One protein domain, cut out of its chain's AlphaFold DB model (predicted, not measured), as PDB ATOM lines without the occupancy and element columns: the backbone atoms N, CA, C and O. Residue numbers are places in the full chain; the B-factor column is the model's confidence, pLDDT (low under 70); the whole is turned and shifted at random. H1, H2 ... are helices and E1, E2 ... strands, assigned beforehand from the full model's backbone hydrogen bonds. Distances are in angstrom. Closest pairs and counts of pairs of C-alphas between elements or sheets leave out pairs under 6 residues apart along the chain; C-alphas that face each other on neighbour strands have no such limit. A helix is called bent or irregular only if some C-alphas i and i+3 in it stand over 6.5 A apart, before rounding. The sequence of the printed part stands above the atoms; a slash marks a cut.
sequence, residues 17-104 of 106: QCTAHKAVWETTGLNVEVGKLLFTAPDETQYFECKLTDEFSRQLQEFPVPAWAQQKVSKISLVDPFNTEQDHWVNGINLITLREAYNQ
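This is residues 17 to 104 of the 106 residues of an uncharacterized protein of Paraglaciecola psychrophila 170 (UniProt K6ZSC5). A bent two-strand hairpin, E1 and E2, makes one side of a ring-like model; H1 packs beside it with residues 17 to 25, H2 follows the end of E2, H3 is near the turn end, and the long unnamed stretch of residues 60 to 94 sweeps round the opposite side. The printed part has 88 residues, with three named helices and two named strands in the order H1, E1, E2, H2, H3. The class is mixed, helices and strands, with under half of the residues in named elements; the sheet, E1 - E2, is antiparallel. It is compact, with a radius of gyration of the C-alphas of 13.4 A, and spans 32 by 28 by 24 A.

Find C-alpha 32 at (30.586, -9.695, 1.173); from there E1, residues 32 to 40, runs 19.6 A, and E2, residues 46 to 52, returns over 18.8 A. H1, residues 17 to 28, starts at C-alpha 17 (34.460, -12.526, -8.065) and is 16.3 A long. H2 is residues 55 to 59, 6.7 A; H3, residues 95 to 102, runs 10.2 A to C-alpha 102 at (17.977, -7.036, -8.550).

Look first at the hairpin: E1 and E2 are antiparallel at 153 degrees, with N 33 and O 51 2.8 A apart and N 49 and O 36 3.0 A apart, within hydrogen-bond range. E1 bends by 71 degrees at residue 36. The closest C-alphas of H1 and E1 are those of Gln 17 and Val 34, 5.7 A; of E1 and H3, those of Leu 38 and Ala 101, 5.8 A. H1 and H3 are apart. Each O i to N i+4 pair is within range in H1 and H3; H2 has 0 of 1, but 2 of 2 O i to N i+3 pairs.

The C-alphas farthest apart are those of Pro 42 and Phe 56, 35.3 A. The printed part has no cut; the link from H2 to H3 is long, 35 residues. Look for pLDDT under 70 at residues 55 to 56, 58 to 59, 61 and 70 to 71.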
ATOM      1  N   GLN A  17      35.112 -12.564  -9.374       94.88
ATOM      2  CA  GLN A  17      34.460 -12.526  -8.065       94.88
ATOM      3  C   GLN A  17      35.393 -12.000  -6.968       94.88
ATOM      4  O   GLN A  17      35.003 -11.132  -6.193       94.88
ATOM      5  N   CYS A  18      36.648 -12.461  -6.921       94.50
ATOM      6  CA  CYS A  18      37.629 -11.938  -5.966       94.50
ATOM      7  C   CYS A  18      37.936 -10.456  -6.219       94.50
ATOM      8  O   CYS A  18      38.151  -9.701  -5.271       94.50
ATOM      9  N   THR A  19      37.936 -10.023  -7.485       95.38
ATOM     10  CA  THR A  19      38.081  -8.600  -7.828       95.38
ATOM     11  C   THR A  19      36.888  -7.792  -7.310       95.38
ATOM     12  O   THR A  19      37.094  -6.753  -6.686       95.38
ATOM     13  N   ALA A  20      35.660  -8.276  -7.516       95.19
ATOM     14  CA  ALA A  20      34.442  -7.628  -7.034       95.19
ATOM     15  C   ALA A  20      34.410  -7.542  -5.499       95.19
ATOM     16  O   ALA A  20      34.174  -6.470  -4.947       95.19
ATOM     17  N   HIS A  21      34.757  -8.630  -4.805       94.69
ATOM     18  CA  HIS A  21      34.882  -8.652  -3.348       94.69
ATOM     19  C   HIS A  21      35.863  -7.581  -2.856       94.69
ATOM     20  O   HIS A  21      35.544  -6.784  -1.974       94.69
ATOM     21  N   LYS A  22      37.050  -7.520  -3.472       93.38
ATOM     22  CA  LYS A  22      38.067  -6.522  -3.141       93.38
ATOM     23  C   LYS A  22      37.570  -5.093  -3.386       93.38
ATOM     24  O   LYS A  22      37.823  -4.226  -2.559       93.38
ATOM     25  N   ALA A  23      36.860  -4.849  -4.490       93.00
ATOM     26  CA  ALA A  23      36.286  -3.539  -4.797       93.00
ATOM     27  C   ALA A  23      35.294  -3.084  -3.723       93.00
ATOM     28  O   ALA A  23      35.366  -1.940  -3.274       93.00
ATOM     29  N   VAL A  24      34.417  -3.984  -3.270       92.50
ATOM     30  CA  VAL A  24      33.492  -3.705  -2.167       92.50
ATOM     31  C   VAL A  24      34.271  -3.380  -0.898       92.50
ATOM     32  O   VAL A  24      34.087  -2.298  -0.353       92.50
ATOM     33  N   TRP A  25      35.204  -4.237  -0.478       90.56
ATOM     34  CA  TRP A  25      35.982  -4.008   0.743       90.56
ATOM     35  C   TRP A  25      36.757  -2.681   0.724       90.56
ATOM     36  O   TRP A  25      36.692  -1.903   1.674       90.56
ATOM     37  N   GLU A  26      37.471  -2.381  -0.361       89.69
ATOM     38  CA  GLU A  26      38.276  -1.157  -0.457       89.69
ATOM     39  C   GLU A  26      37.407   0.110  -0.508       89.69
ATOM     40  O   GLU A  26      37.810   1.143   0.026       89.69
ATOM     41  N   THR A  27      36.203   0.024  -1.085       89.12
ATOM     42  CA  THR A  27      35.283   1.166  -1.221       89.12
ATOM     43  C   THR A  27      34.444   1.392   0.034       89.12
ATOM     44  O   THR A  27      34.239   2.534   0.443       89.12
ATOM     45  N   THR A  28      33.927   0.320   0.636       87.62
ATOM     46  CA  THR A  28      32.901   0.401   1.683       87.62
ATOM     47  C   THR A  28      33.337  -0.157   3.030       87.62
ATOM     48  O   THR A  28      32.707   0.145   4.038       87.62
ATOM     49  N   GLY A  29      34.403  -0.960   3.068       88.00
ATOM     50  CA  GLY A  29      34.799  -1.713   4.259       88.00
ATOM     51  C   GLY A  29      33.861  -2.878   4.589       88.00
ATOM     52  O   GLY A  29      33.954  -3.429   5.681       88.00
ATOM     53  N   LEU A  30      32.948  -3.245   3.682       87.94
ATOM     54  CA  LEU A  30      32.005  -4.341   3.898       87.94
ATOM     55  C   LEU A  30      32.591  -5.671   3.451       87.94
ATOM     56  O   LEU A  30      33.156  -5.787   2.362       87.94
ATOM     57  N   ASN A  31      32.398  -6.690   4.284       88.25
ATOM     58  CA  ASN A  31      32.709  -8.062   3.927       88.25
ATOM     59  C   ASN A  31      31.491  -8.701   3.243       88.25
ATOM     60  O   ASN A  31      30.410  -8.799   3.833       88.25
ATOM     61  N   VAL A  32      31.659  -9.107   1.984       91.06
ATOM     62  CA  VAL A  32      30.586  -9.695   1.173       91.06
ATOM     63  C   VAL A  32      31.004 -11.021   0.559       91.06
ATOM     64  O   VAL A  32      32.130 -11.189   0.094       91.06
ATOM     65  N   GLU A  33      30.065 -11.948   0.487       93.50
ATOM     66  CA  GLU A  33      30.169 -13.136  -0.344       93.50
ATOM     67  C   GLU A  33      29.700 -12.778  -1.753       93.50
ATOM     68  O   GLU A  33      28.569 -12.327  -1.937       93.50
ATOM     69  N   VAL A  34      30.579 -12.953  -2.739       94.94
ATOM     70  CA  VAL A  34      30.264 -12.693  -4.148       94.94
ATOM     71  C   VAL A  34      29.770 -13.983  -4.791       94.94
ATOM     72  O   VAL A  34      30.512 -14.962  -4.880       94.94
ATOM     73  N   GLY A  35      28.516 -13.965  -5.232       93.62
ATOM     74  CA  GLY A  35      27.799 -15.096  -5.800       93.62
ATOM     75  C   GLY A  35      27.853 -15.153  -7.326       93.62
ATOM     76  O   GLY A  35      28.898 -14.966  -7.961       93.62
ATOM     77  N   LYS A  36      26.702 -15.472  -7.927       94.75
ATOM     78  CA  LYS A  36      26.565 -15.658  -9.377       94.75
ATOM     79  C   LYS A  36      26.734 -14.339 -10.137       94.75
ATOM     80  O   LYS A  36      26.434 -13.259  -9.631       94.75
ATOM     81  N   LEU A  37      27.202 -14.442 -11.379       96.12
ATOM     82  CA  LEU A  37      27.163 -13.337 -12.336       96.12
ATOM     83  C   LEU A  37      25.698 -13.061 -12.702       96.12
ATOM     84  O   LEU A  37      25.003 -13.982 -13.127       96.12
ATOM     85  N   LEU A  38      25.249 -11.816 -12.550       95.50
ATOM     86  CA  LEU A  38      23.890 -11.386 -12.892       95.50
ATOM     87  C   LEU A  38      23.823 -10.878 -14.332       95.50
ATOM     88  O   LEU A  38      22.948 -11.273 -15.094       95.50
ATOM     89  N   PHE A  39      24.764 -10.013 -14.720       94.75
ATOM     90  CA  PHE A  39      24.872  -9.517 -16.090       94.75
ATOM     91  C   PHE A  39      26.267  -8.956 -16.390       94.75
ATOM     92  O   PHE A  39      27.096  -8.747 -15.503       94.75
ATOM     93  N   THR A  40      26.531  -8.705 -17.671       94.81
ATOM     94  CA  THR A  40      27.717  -7.986 -18.150       94.81
ATOM     95  C   THR A  40      27.254  -6.773 -18.948       94.81
ATOM     96  O   THR A  40      26.432  -6.909 -19.853       94.81
ATOM     97  N   ALA A  41      27.728  -5.589 -18.575       91.06
ATOM     98  CA  ALA A  41      27.401  -4.343 -19.253       91.06
ATOM     99  C   ALA A  41      28.156  -4.209 -20.595       91.06
ATOM    100  O   ALA A  41      29.135  -4.924 -20.827       91.06
ATOM    101  N   PRO A  42      27.730  -3.298 -21.493       90.25
ATOM    102  CA  PRO A  42      28.375  -3.106 -22.798       90.25
ATOM    103  C   PRO A  42      29.853  -2.698 -22.742       90.25
ATOM    104  O   PRO A  42      30.568  -2.879 -23.721       90.25
ATOM    105  N   ASP A  43      30.309  -2.143 -21.619       89.62
ATOM    106  CA  ASP A  43      31.708  -1.789 -21.349       89.62
ATOM    107  C   ASP A  43      32.528  -2.960 -20.772       89.62
ATOM    108  O   ASP A  43      33.624  -2.755 -20.255       89.62
ATOM    109  N   GLU A  44      31.987  -4.180 -20.852       92.00
ATOM    110  CA  GLU A  44      32.538  -5.427 -20.308       92.00
ATOM    111  C   GLU A  44      32.574  -5.496 -18.770       92.00
ATOM    112  O   GLU A  44      33.097  -6.460 -18.203       92.00
ATOM    113  N   THR A  45      31.961  -4.537 -18.064       92.88
ATOM    114  CA  THR A  45      31.847  -4.595 -16.602       92.88
ATOM    115  C   THR A  45      30.915  -5.735 -16.184       92.88
ATOM    116  O   THR A  45      29.751  -5.800 -16.582       92.88
ATOM    117  N   GLN A  46      31.425  -6.644 -15.353       94.88
ATOM    118  CA  GLN A  46      30.692  -7.795 -14.829       94.88
ATOM    119  C   GLN A  46      30.056  -7.471 -13.472       94.88
ATOM    120  O   GLN A  46      30.754  -7.066 -12.542       94.88
ATOM    121  N   TYR A  47      28.748  -7.696 -13.350       94.69
ATOM    122  CA  TYR A  47      27.976  -7.440 -12.135       94.69
ATOM    123  C   TYR A  47      27.553  -8.749 -11.485       94.69
ATOM    124  O   TYR A  47      26.962  -9.617 -12.128       94.69
ATOM    125  N   PHE A  48      27.843  -8.877 -10.195       95.62
ATOM    126  CA  PHE A  48      27.628 -10.095  -9.424       95.62
ATOM    127  C   PHE A  48      26.630  -9.857  -8.296       95.62
ATOM    128  O   PHE A  48      26.499  -8.746  -7.784       95.62
ATOM    129  N   GLU A  49      25.960 -10.927  -7.887       94.75
ATOM    130  CA  GLU A  49      25.245 -10.974  -6.617       94.75
ATOM    131  C   GLU A  49      26.234 -10.849  -5.452       94.75
ATOM    132  O   GLU A  49      27.288 -11.485  -5.459       94.75
ATOM    133  N   CYS A  50      25.880 -10.065  -4.432       91.50
ATOM    134  CA  CYS A  50      26.673  -9.910  -3.216       91.50
ATOM    135  C   CYS A  50      25.789 -10.106  -1.983       91.50
ATOM    136  O   CYS A  50      24.757  -9.449  -1.851       91.50
ATOM    137  N   LYS A  51      26.218 -10.961  -1.049       89.94
ATOM    138  CA  LYS A  51      25.543 -11.184   0.237       89.94
ATOM    139  C   LYS A  51      26.417 -10.671   1.371       89.94
ATOM    140  O   LYS A  51      27.583 -11.041   1.473       89.94
ATOM    141  N   LEU A  52      25.864  -9.826   2.241       87.12
ATOM    142  CA  LEU A  52      26.556  -9.414   3.466       87.12
ATOM    143  C   LEU A  52      26.749 -10.628   4.369       87.12
ATOM    144  O   LEU A  52      25.765 -11.275   4.740       87.12
ATOM    145  N   THR A  53      27.995 -10.924   4.725       78.44
ATOM    146  CA  THR A  53      28.332 -12.124   5.504       78.44
ATOM    147  C   THR A  53      28.299 -11.898   7.007       78.44
ATOM    148  O   THR A  53      28.237 -12.865   7.758       78.44
ATOM    149  N   ASP A  54      28.364 -10.646   7.461       74.06
ATOM    150  CA  ASP A  54      28.399 -10.324   8.884       74.06
ATOM    151  C   ASP A  54      27.060  -9.728   9.367       74.06
ATOM    152  O   ASP A  54      26.402  -8.950   8.668       74.06
ATOM    153  N   GLU A  55      26.622 -10.142  10.561       67.12
ATOM    154  CA  GLU A  55      25.358  -9.689  11.159       67.12
ATOM    155  C   GLU A  55      25.394  -8.214  11.573       67.12
ATOM    156  O   GLU A  55      24.349  -7.569  11.625       67.12
ATOM    157  N   PHE A  56      26.581  -7.667  11.839       66.00
ATOM    158  CA  PHE A  56      26.756  -6.299  12.318       66.00
ATOM    159  C   PHE A  56      26.422  -5.277  11.224       66.00
ATOM    160  O   PHE A  56      25.635  -4.357  11.439       66.00
ATOM    161  N   SER A  57      26.919  -5.497  10.012       70.88
ATOM    162  CA  SER A  57      26.670  -4.699   8.816       70.88
ATOM    163  C   SER A  57      25.192  -4.666   8.443       70.88
ATOM    164  O   SER A  57      24.714  -3.663   7.928       70.88
ATOM    165  N   ARG A  58      24.435  -5.732   8.738       67.69
ATOM    166  CA  ARG A  58      22.979  -5.770   8.510       67.69
ATOM    167  C   ARG A  58      22.189  -4.919   9.511       67.69
ATOM    168  O   ARG A  58      21.045  -4.580   9.233       67.69
ATOM    169  N   GLN A  59      22.775  -4.593  10.664       69.31
ATOM    170  CA  GLN A  59      22.148  -3.780  11.713       69.31
ATOM    171  C   GLN A  59      22.473  -2.287  11.581       69.31
ATOM    172  O   GLN A  59      21.849  -1.460  12.250       69.31
ATOM    173  N   LEU A  60      23.440  -1.927  10.733       70.56
ATOM    174  CA  LEU A  60      23.821  -0.539  10.509       70.56
ATOM    175  C   LEU A  60      22.720   0.204   9.743       70.56
ATOM    176  O   LEU A  60      22.393  -0.129   8.607       70.56
ATOM    177  N   GLN A  61      22.184   1.259  10.361       65.31
ATOM    178  CA  GLN A  61      21.334   2.236   9.671       65.31
ATOM    179  C   GLN A  61      22.163   3.167   8.777       65.31
ATOM    180  O   GLN A  61      21.702   3.592   7.719       65.31
ATOM    181  N   GLU A  62      23.404   3.451   9.180       72.31
ATOM    182  CA  GLU A  62      24.362   4.257   8.427       72.31
ATOM    183  C   GLU A  62      25.720   3.556   8.383       72.31
ATOM    184  O   GLU A  62      26.249   3.126   9.411       72.31
ATOM    185  N   PHE A  63      26.295   3.452   7.185       82.75
ATOM    186  CA  PHE A  63      27.620   2.874   6.990       82.75
ATOM    187  C   PHE A  63      28.678   3.978   7.081       82.75
ATOM    188  O   PHE A  63      28.638   4.914   6.273       82.75
ATOM    189  N   PRO A  64      29.628   3.899   8.031       83.88
ATOM    190  CA  PRO A  64      30.703   4.875   8.105       83.88
ATOM    191  C   PRO A  64      31.582   4.764   6.859       83.88
ATOM    192  O   PRO A  64      31.939   3.665   6.438       83.88
ATOM    193  N   VAL A  65      31.970   5.902   6.281       84.88
ATOM    194  CA  VAL A  65      32.948   5.918   5.187       84.88
ATOM    195  C   VAL A  65      34.327   5.599   5.766       84.88
ATOM    196  O   VAL A  65      34.802   6.357   6.620       84.88
ATOM    197  N   PRO A  66      34.990   4.509   5.335       84.19
ATOM    198  CA  PRO A  66      36.313   4.180   5.843       84.19
ATOM    199  C   PRO A  66      37.306   5.307   5.559       84.19
ATOM    200  O   PRO A  66      37.308   5.892   4.475       84.19
ATOM    201  N   ALA A  67      38.209   5.580   6.504       83.44
ATOM    202  CA  ALA A  67      39.192   6.658   6.360       83.44
ATOM    203  C   ALA A  67      40.111   6.485   5.131       83.44
ATOM    204  O   ALA A  67      40.629   7.470   4.613       83.44
ATOM    205  N   TRP A  68      40.293   5.253   4.643       80.88
ATOM    206  CA  TRP A  68      41.080   4.956   3.442       80.88
ATOM    207  C   TRP A  68      40.321   5.162   2.124       80.88
ATOM    208  O   TRP A  68      40.960   5.289   1.084       80.88
ATOM    209  N   ALA A  69      38.986   5.232   2.136       75.50
ATOM    210  CA  ALA A  69      38.162   5.390   0.933       75.50
ATOM    211  C   ALA A  69      38.096   6.857   0.422       75.50
ATOM    212  O   ALA A  69      37.283   7.196  -0.441       75.50
ATOM    213  N   GLN A  70      38.927   7.758   0.967       67.06
ATOM    214  CA  GLN A  70      38.774   9.215   0.863       67.06
ATOM    215  C   GLN A  70      38.911   9.850  -0.544       67.06
ATOM    216  O   GLN A  70      39.589   9.359  -1.443       67.06
ATOM    217  N   GLN A  71      38.273  11.031  -0.642       63.78
ATOM    218  CA  GLN A  71      38.038  11.998  -1.738       63.78
ATOM    219  C   GLN A  71      36.896  11.730  -2.731       63.78
ATOM    220  O   GLN A  71      36.314  12.707  -3.201       63.78
ATOM    221  N   LYS A  72      36.520  10.480  -3.039       76.44
ATOM    222  CA  LYS A  72      35.456  10.213  -4.040       76.44
ATOM    223  C   LYS A  72      34.129   9.704  -3.474       76.44
ATOM    224  O   LYS A  72      33.114   9.834  -4.150       76.44
ATOM    225  N   VAL A  73      34.121   9.176  -2.250       85.75
ATOM    226  CA  VAL A  73      32.923   8.627  -1.595       85.75
ATOM    227  C   VAL A  73      32.559   9.497  -0.397       85.75
ATOM    228  O   VAL A  73      33.358   9.654   0.522       85.75
ATOM    229  N   SER A  74      31.359  10.080  -0.405       87.25
ATOM    230  CA  SER A  74      30.833  10.897   0.700       87.25
ATOM    231  C   SER A  74      29.793  10.171   1.553       87.25
ATOM    232  O   SER A  74      29.528  10.592   2.677       87.25
ATOM    233  N   LYS A  75      29.197   9.093   1.030       89.00
ATOM    234  CA  LYS A  75      28.158   8.307   1.696       89.00
ATOM    235  C   LYS A  75      28.165   6.870   1.176       89.00
ATOM    236  O   LYS A  75      28.301   6.657  -0.024       89.00
ATOM    237  N   ILE A  76      27.963   5.911   2.076       89.81
ATOM    238  CA  ILE A  76      27.725   4.498   1.758       89.81
ATOM    239  C   ILE A  76      26.334   4.134   2.278       89.81
ATOM    240  O   ILE A  76      25.946   4.542   3.373       89.81
ATOM    241  N   SER A  77      25.559   3.404   1.482       89.12
ATOM    242  CA  SER A  77      24.214   2.974   1.857       89.12
ATOM    243  C   SER A  77      23.808   1.732   1.073       89.12
ATOM    244  O   SER A  77      24.260   1.536  -0.056       89.12
ATOM    245  N   LEU A  78      22.941   0.913   1.665       88.19
ATOM    246  CA  LEU A  78      22.200  -0.109   0.936       88.19
ATOM    247  C   LEU A  78      20.987   0.573   0.307       88.19
ATOM    248  O   LEU A  78      20.074   1.004   1.009       88.19
ATOM    249  N   VAL A  79      21.014   0.720  -1.012       89.31
ATOM    250  CA  VAL A  79      19.991   1.445  -1.768       89.31
ATOM    251  C   VAL A  79      19.087   0.444  -2.471       89.31
ATOM    252  O   VAL A  79      19.563  -0.390  -3.237       89.31
ATOM    253  N   ASP A  80      17.780   0.554  -2.238       91.50
ATOM    254  CA  ASP A  80      16.781  -0.130  -3.053       91.50
ATOM    255  C   ASP A  80      16.660   0.592  -4.414       91.50
ATOM    256  O   ASP A  80      16.246   1.762  -4.453       91.50
ATOM    257  N   PRO A  81      17.009  -0.059  -5.542       93.38
ATOM    258  CA  PRO A  81      16.978   0.578  -6.854       93.38
ATOM    259  C   PRO A  81      15.557   0.956  -7.304       93.38
ATOM    260  O   PRO A  81      15.406   1.804  -8.188       93.38
ATOM    261  N   PHE A  82      14.497   0.393  -6.718       95.44
ATOM    262  CA  PHE A  82      13.112   0.767  -7.023       95.44
ATOM    263  C   PHE A  82      12.690   2.091  -6.375       95.44
ATOM    264  O   PHE A  82      11.803   2.758  -6.899       95.44
ATOM    265  N   ASN A  83      13.391   2.532  -5.325       96.00
ATOM    266  CA  ASN A  83      13.133   3.799  -4.624       96.00
ATOM    267  C   ASN A  83      13.996   4.969  -5.132       96.00
ATOM    268  O   ASN A  83      14.101   6.004  -4.476       96.00
ATOM    269  N   THR A  84      14.657   4.812  -6.280       94.75
ATOM    270  CA  THR A  84      15.522   5.843  -6.875       94.75
ATOM    271  C   THR A  84      15.133   6.144  -8.316       94.75
ATOM    272  O   THR A  84      14.476   5.339  -8.973       94.75
ATOM    273  N   GLU A  85      15.547   7.302  -8.819       95.50
ATOM    274  CA  GLU A  85      15.390   7.704 -10.215       95.50
ATOM    275  C   GLU A  85      16.752   7.703 -10.916       95.50
ATOM    276  O   GLU A  85      17.796   7.647 -10.267       95.50
ATOM    277  N   GLN A  86      16.762   7.702 -12.250       94.62
ATOM    278  CA  GLN A  86      17.990   7.552 -13.043       94.62
ATOM    279  C   GLN A  86      19.017   8.669 -12.777       94.62
ATOM    280  O   GLN A  86      20.219   8.423 -12.842       94.62
ATOM    281  N   ASP A  87      18.561   9.879 -12.465       94.62
ATOM    282  CA  ASP A  87      19.386  11.047 -12.137       94.62
ATOM    283  C   ASP A  87      19.994  10.994 -10.722       94.62
ATOM    284  O   ASP A  87      20.941  11.726 -10.427       94.62
ATOM    285  N   HIS A  88      19.518  10.086  -9.862       95.31
ATOM    286  CA  HIS A  88      20.165   9.769  -8.590       95.31
ATOM    287  C   HIS A  88      21.424   8.911  -8.761       95.31
ATOM    288  O   HIS A  88      22.191   8.793  -7.806       95.31
ATOM    289  N   TRP A  89      21.649   8.306  -9.931       94.62
ATOM    290  CA  TRP A  89      22.799   7.443 -10.218       94.62
ATOM    291  C   TRP A  89      23.815   8.144 -11.115       94.62
ATOM    292  O   TRP A  89      23.507   9.099 -11.827       94.62
ATOM    293  N   VAL A  90      25.063   7.680 -11.089       92.62
ATOM    294  CA  VAL A  90      26.052   8.122 -12.077       92.62
ATOM    295  C   VAL A  90      25.626   7.683 -13.484       92.62
ATOM    296  O   VAL A  90      25.083   6.597 -13.663       92.62
ATOM    297  N   ASN A  91      25.916   8.501 -14.501       84.69
ATOM    298  CA  ASN A  91      25.472   8.267 -15.886       84.69
ATOM    299  C   ASN A  91      25.874   6.896 -16.470       84.69
ATOM    300  O   ASN A  91      25.274   6.458 -17.446       84.69
ATOM    301  N   GLY A  92      26.899   6.241 -15.915       85.38
ATOM    302  CA  GLY A  92      27.340   4.910 -16.342       85.38
ATOM    303  C   GLY A  92      26.432   3.762 -15.884       85.38
ATOM    304  O   GLY A  92      26.545   2.660 -16.413       85.38
ATOM    305  N   ILE A  93      25.524   4.000 -14.935       90.69
ATOM    306  CA  ILE A  93      24.607   2.985 -14.414       90.69
ATOM    307  C   ILE A  93      23.269   3.080 -15.142       90.69
ATOM    308  O   ILE A  93      22.568   4.085 -15.046       90.69
ATOM    309  N   ASN A  94      22.877   2.010 -15.833       93.19
ATOM    310  CA  ASN A  94      21.528   1.866 -16.373       93.19
ATOM    311  C   ASN A  94      20.601   1.301 -15.285       93.19
ATOM    312  O   ASN A  94      20.686   0.119 -14.941       93.19
ATOM    313  N   LEU A  95      19.704   2.138 -14.758       93.94
ATOM    314  CA  LEU A  95      18.830   1.760 -13.647       93.94
ATOM    315  C   LEU A  95      17.831   0.651 -14.019       93.94
ATOM    316  O   LEU A  95      17.430  -0.122 -13.151       93.94
ATOM    317  N   ILE A  96      17.450   0.532 -15.296       94.62
ATOM    318  CA  ILE A  96      16.563  -0.543 -15.764       94.62
ATOM    319  C   ILE A  96      17.279  -1.887 -15.629       94.62
ATOM    320  O   ILE A  96      16.774  -2.782 -14.957       94.62
ATOM    321  N   THR A  97      18.494  -1.996 -16.172       94.62
ATOM    322  CA  THR A  97      19.307  -3.218 -16.074       94.62
ATOM    323  C   THR A  97      19.635  -3.560 -14.620       94.62
ATOM    324  O   THR A  97      19.588  -4.726 -14.233       94.62
ATOM    325  N   LEU A  98      19.906  -2.551 -13.783       93.56
ATOM    326  CA  LEU A  98      20.143  -2.762 -12.356       93.56
ATOM    327  C   LEU A  98      18.924  -3.380 -11.653       93.56
ATOM    328  O   LEU A  98      19.081  -4.305 -10.861       93.56
ATOM    329  N   ARG A  99      17.708  -2.911 -11.956       95.50
ATOM    330  CA  ARG A  99      16.459  -3.464 -11.403       95.50
ATOM    331  C   ARG A  99      16.172  -4.875 -11.908       95.50
ATOM    332  O   ARG A  99      15.754  -5.726 -11.129       95.50
ATOM    333  N   GLU A 100      16.422  -5.141 -13.187       95.81
ATOM    334  CA  GLU A 100      16.314  -6.490 -13.757       95.81
ATOM    335  C   GLU A 100      17.284  -7.469 -13.085       95.81
ATOM    336  O   GLU A 100      16.914  -8.610 -12.816       95.81
ATOM    337  N   ALA A 101      18.504  -7.026 -12.773       93.94
ATOM    338  CA  ALA A 101      19.473  -7.809 -12.013       93.94
ATOM    339  C   ALA A 101      19.034  -8.009 -10.554       93.94
ATOM    340  O   ALA A 101      19.157  -9.107 -10.022       93.94
ATOM    341  N   TYR A 102      18.477  -6.971  -9.924       92.81
ATOM    342  CA  TYR A 102      17.977  -7.036  -8.550       92.81
ATOM    343  C   TYR A 102      16.851  -8.069  -8.392       92.81
ATOM    344  O   TYR A 102      16.828  -8.807  -7.416       92.81
ATOM    345  N   ASN A 103      15.971  -8.198  -9.388       93.75
ATOM    346  CA  ASN A 103      14.902  -9.205  -9.402       93.75
ATOM    347  C   ASN A 103      15.394 -10.659  -9.562       93.75
ATOM    348  O   ASN A 103      14.583 -11.580  -9.495       93.75
ATOM    349  N   GLN A 104      16.688 -10.879  -9.817       91.50
ATOM    350  CA  GLN A 104      17.302 -12.213  -9.920       91.50
ATOM    351  C   GLN A 104      18.013 -12.649  -8.630       91.50
ATOM    352  O   GLN A 104      18.569 -13.755  -8.580       91.50
TER     353      GLN A 104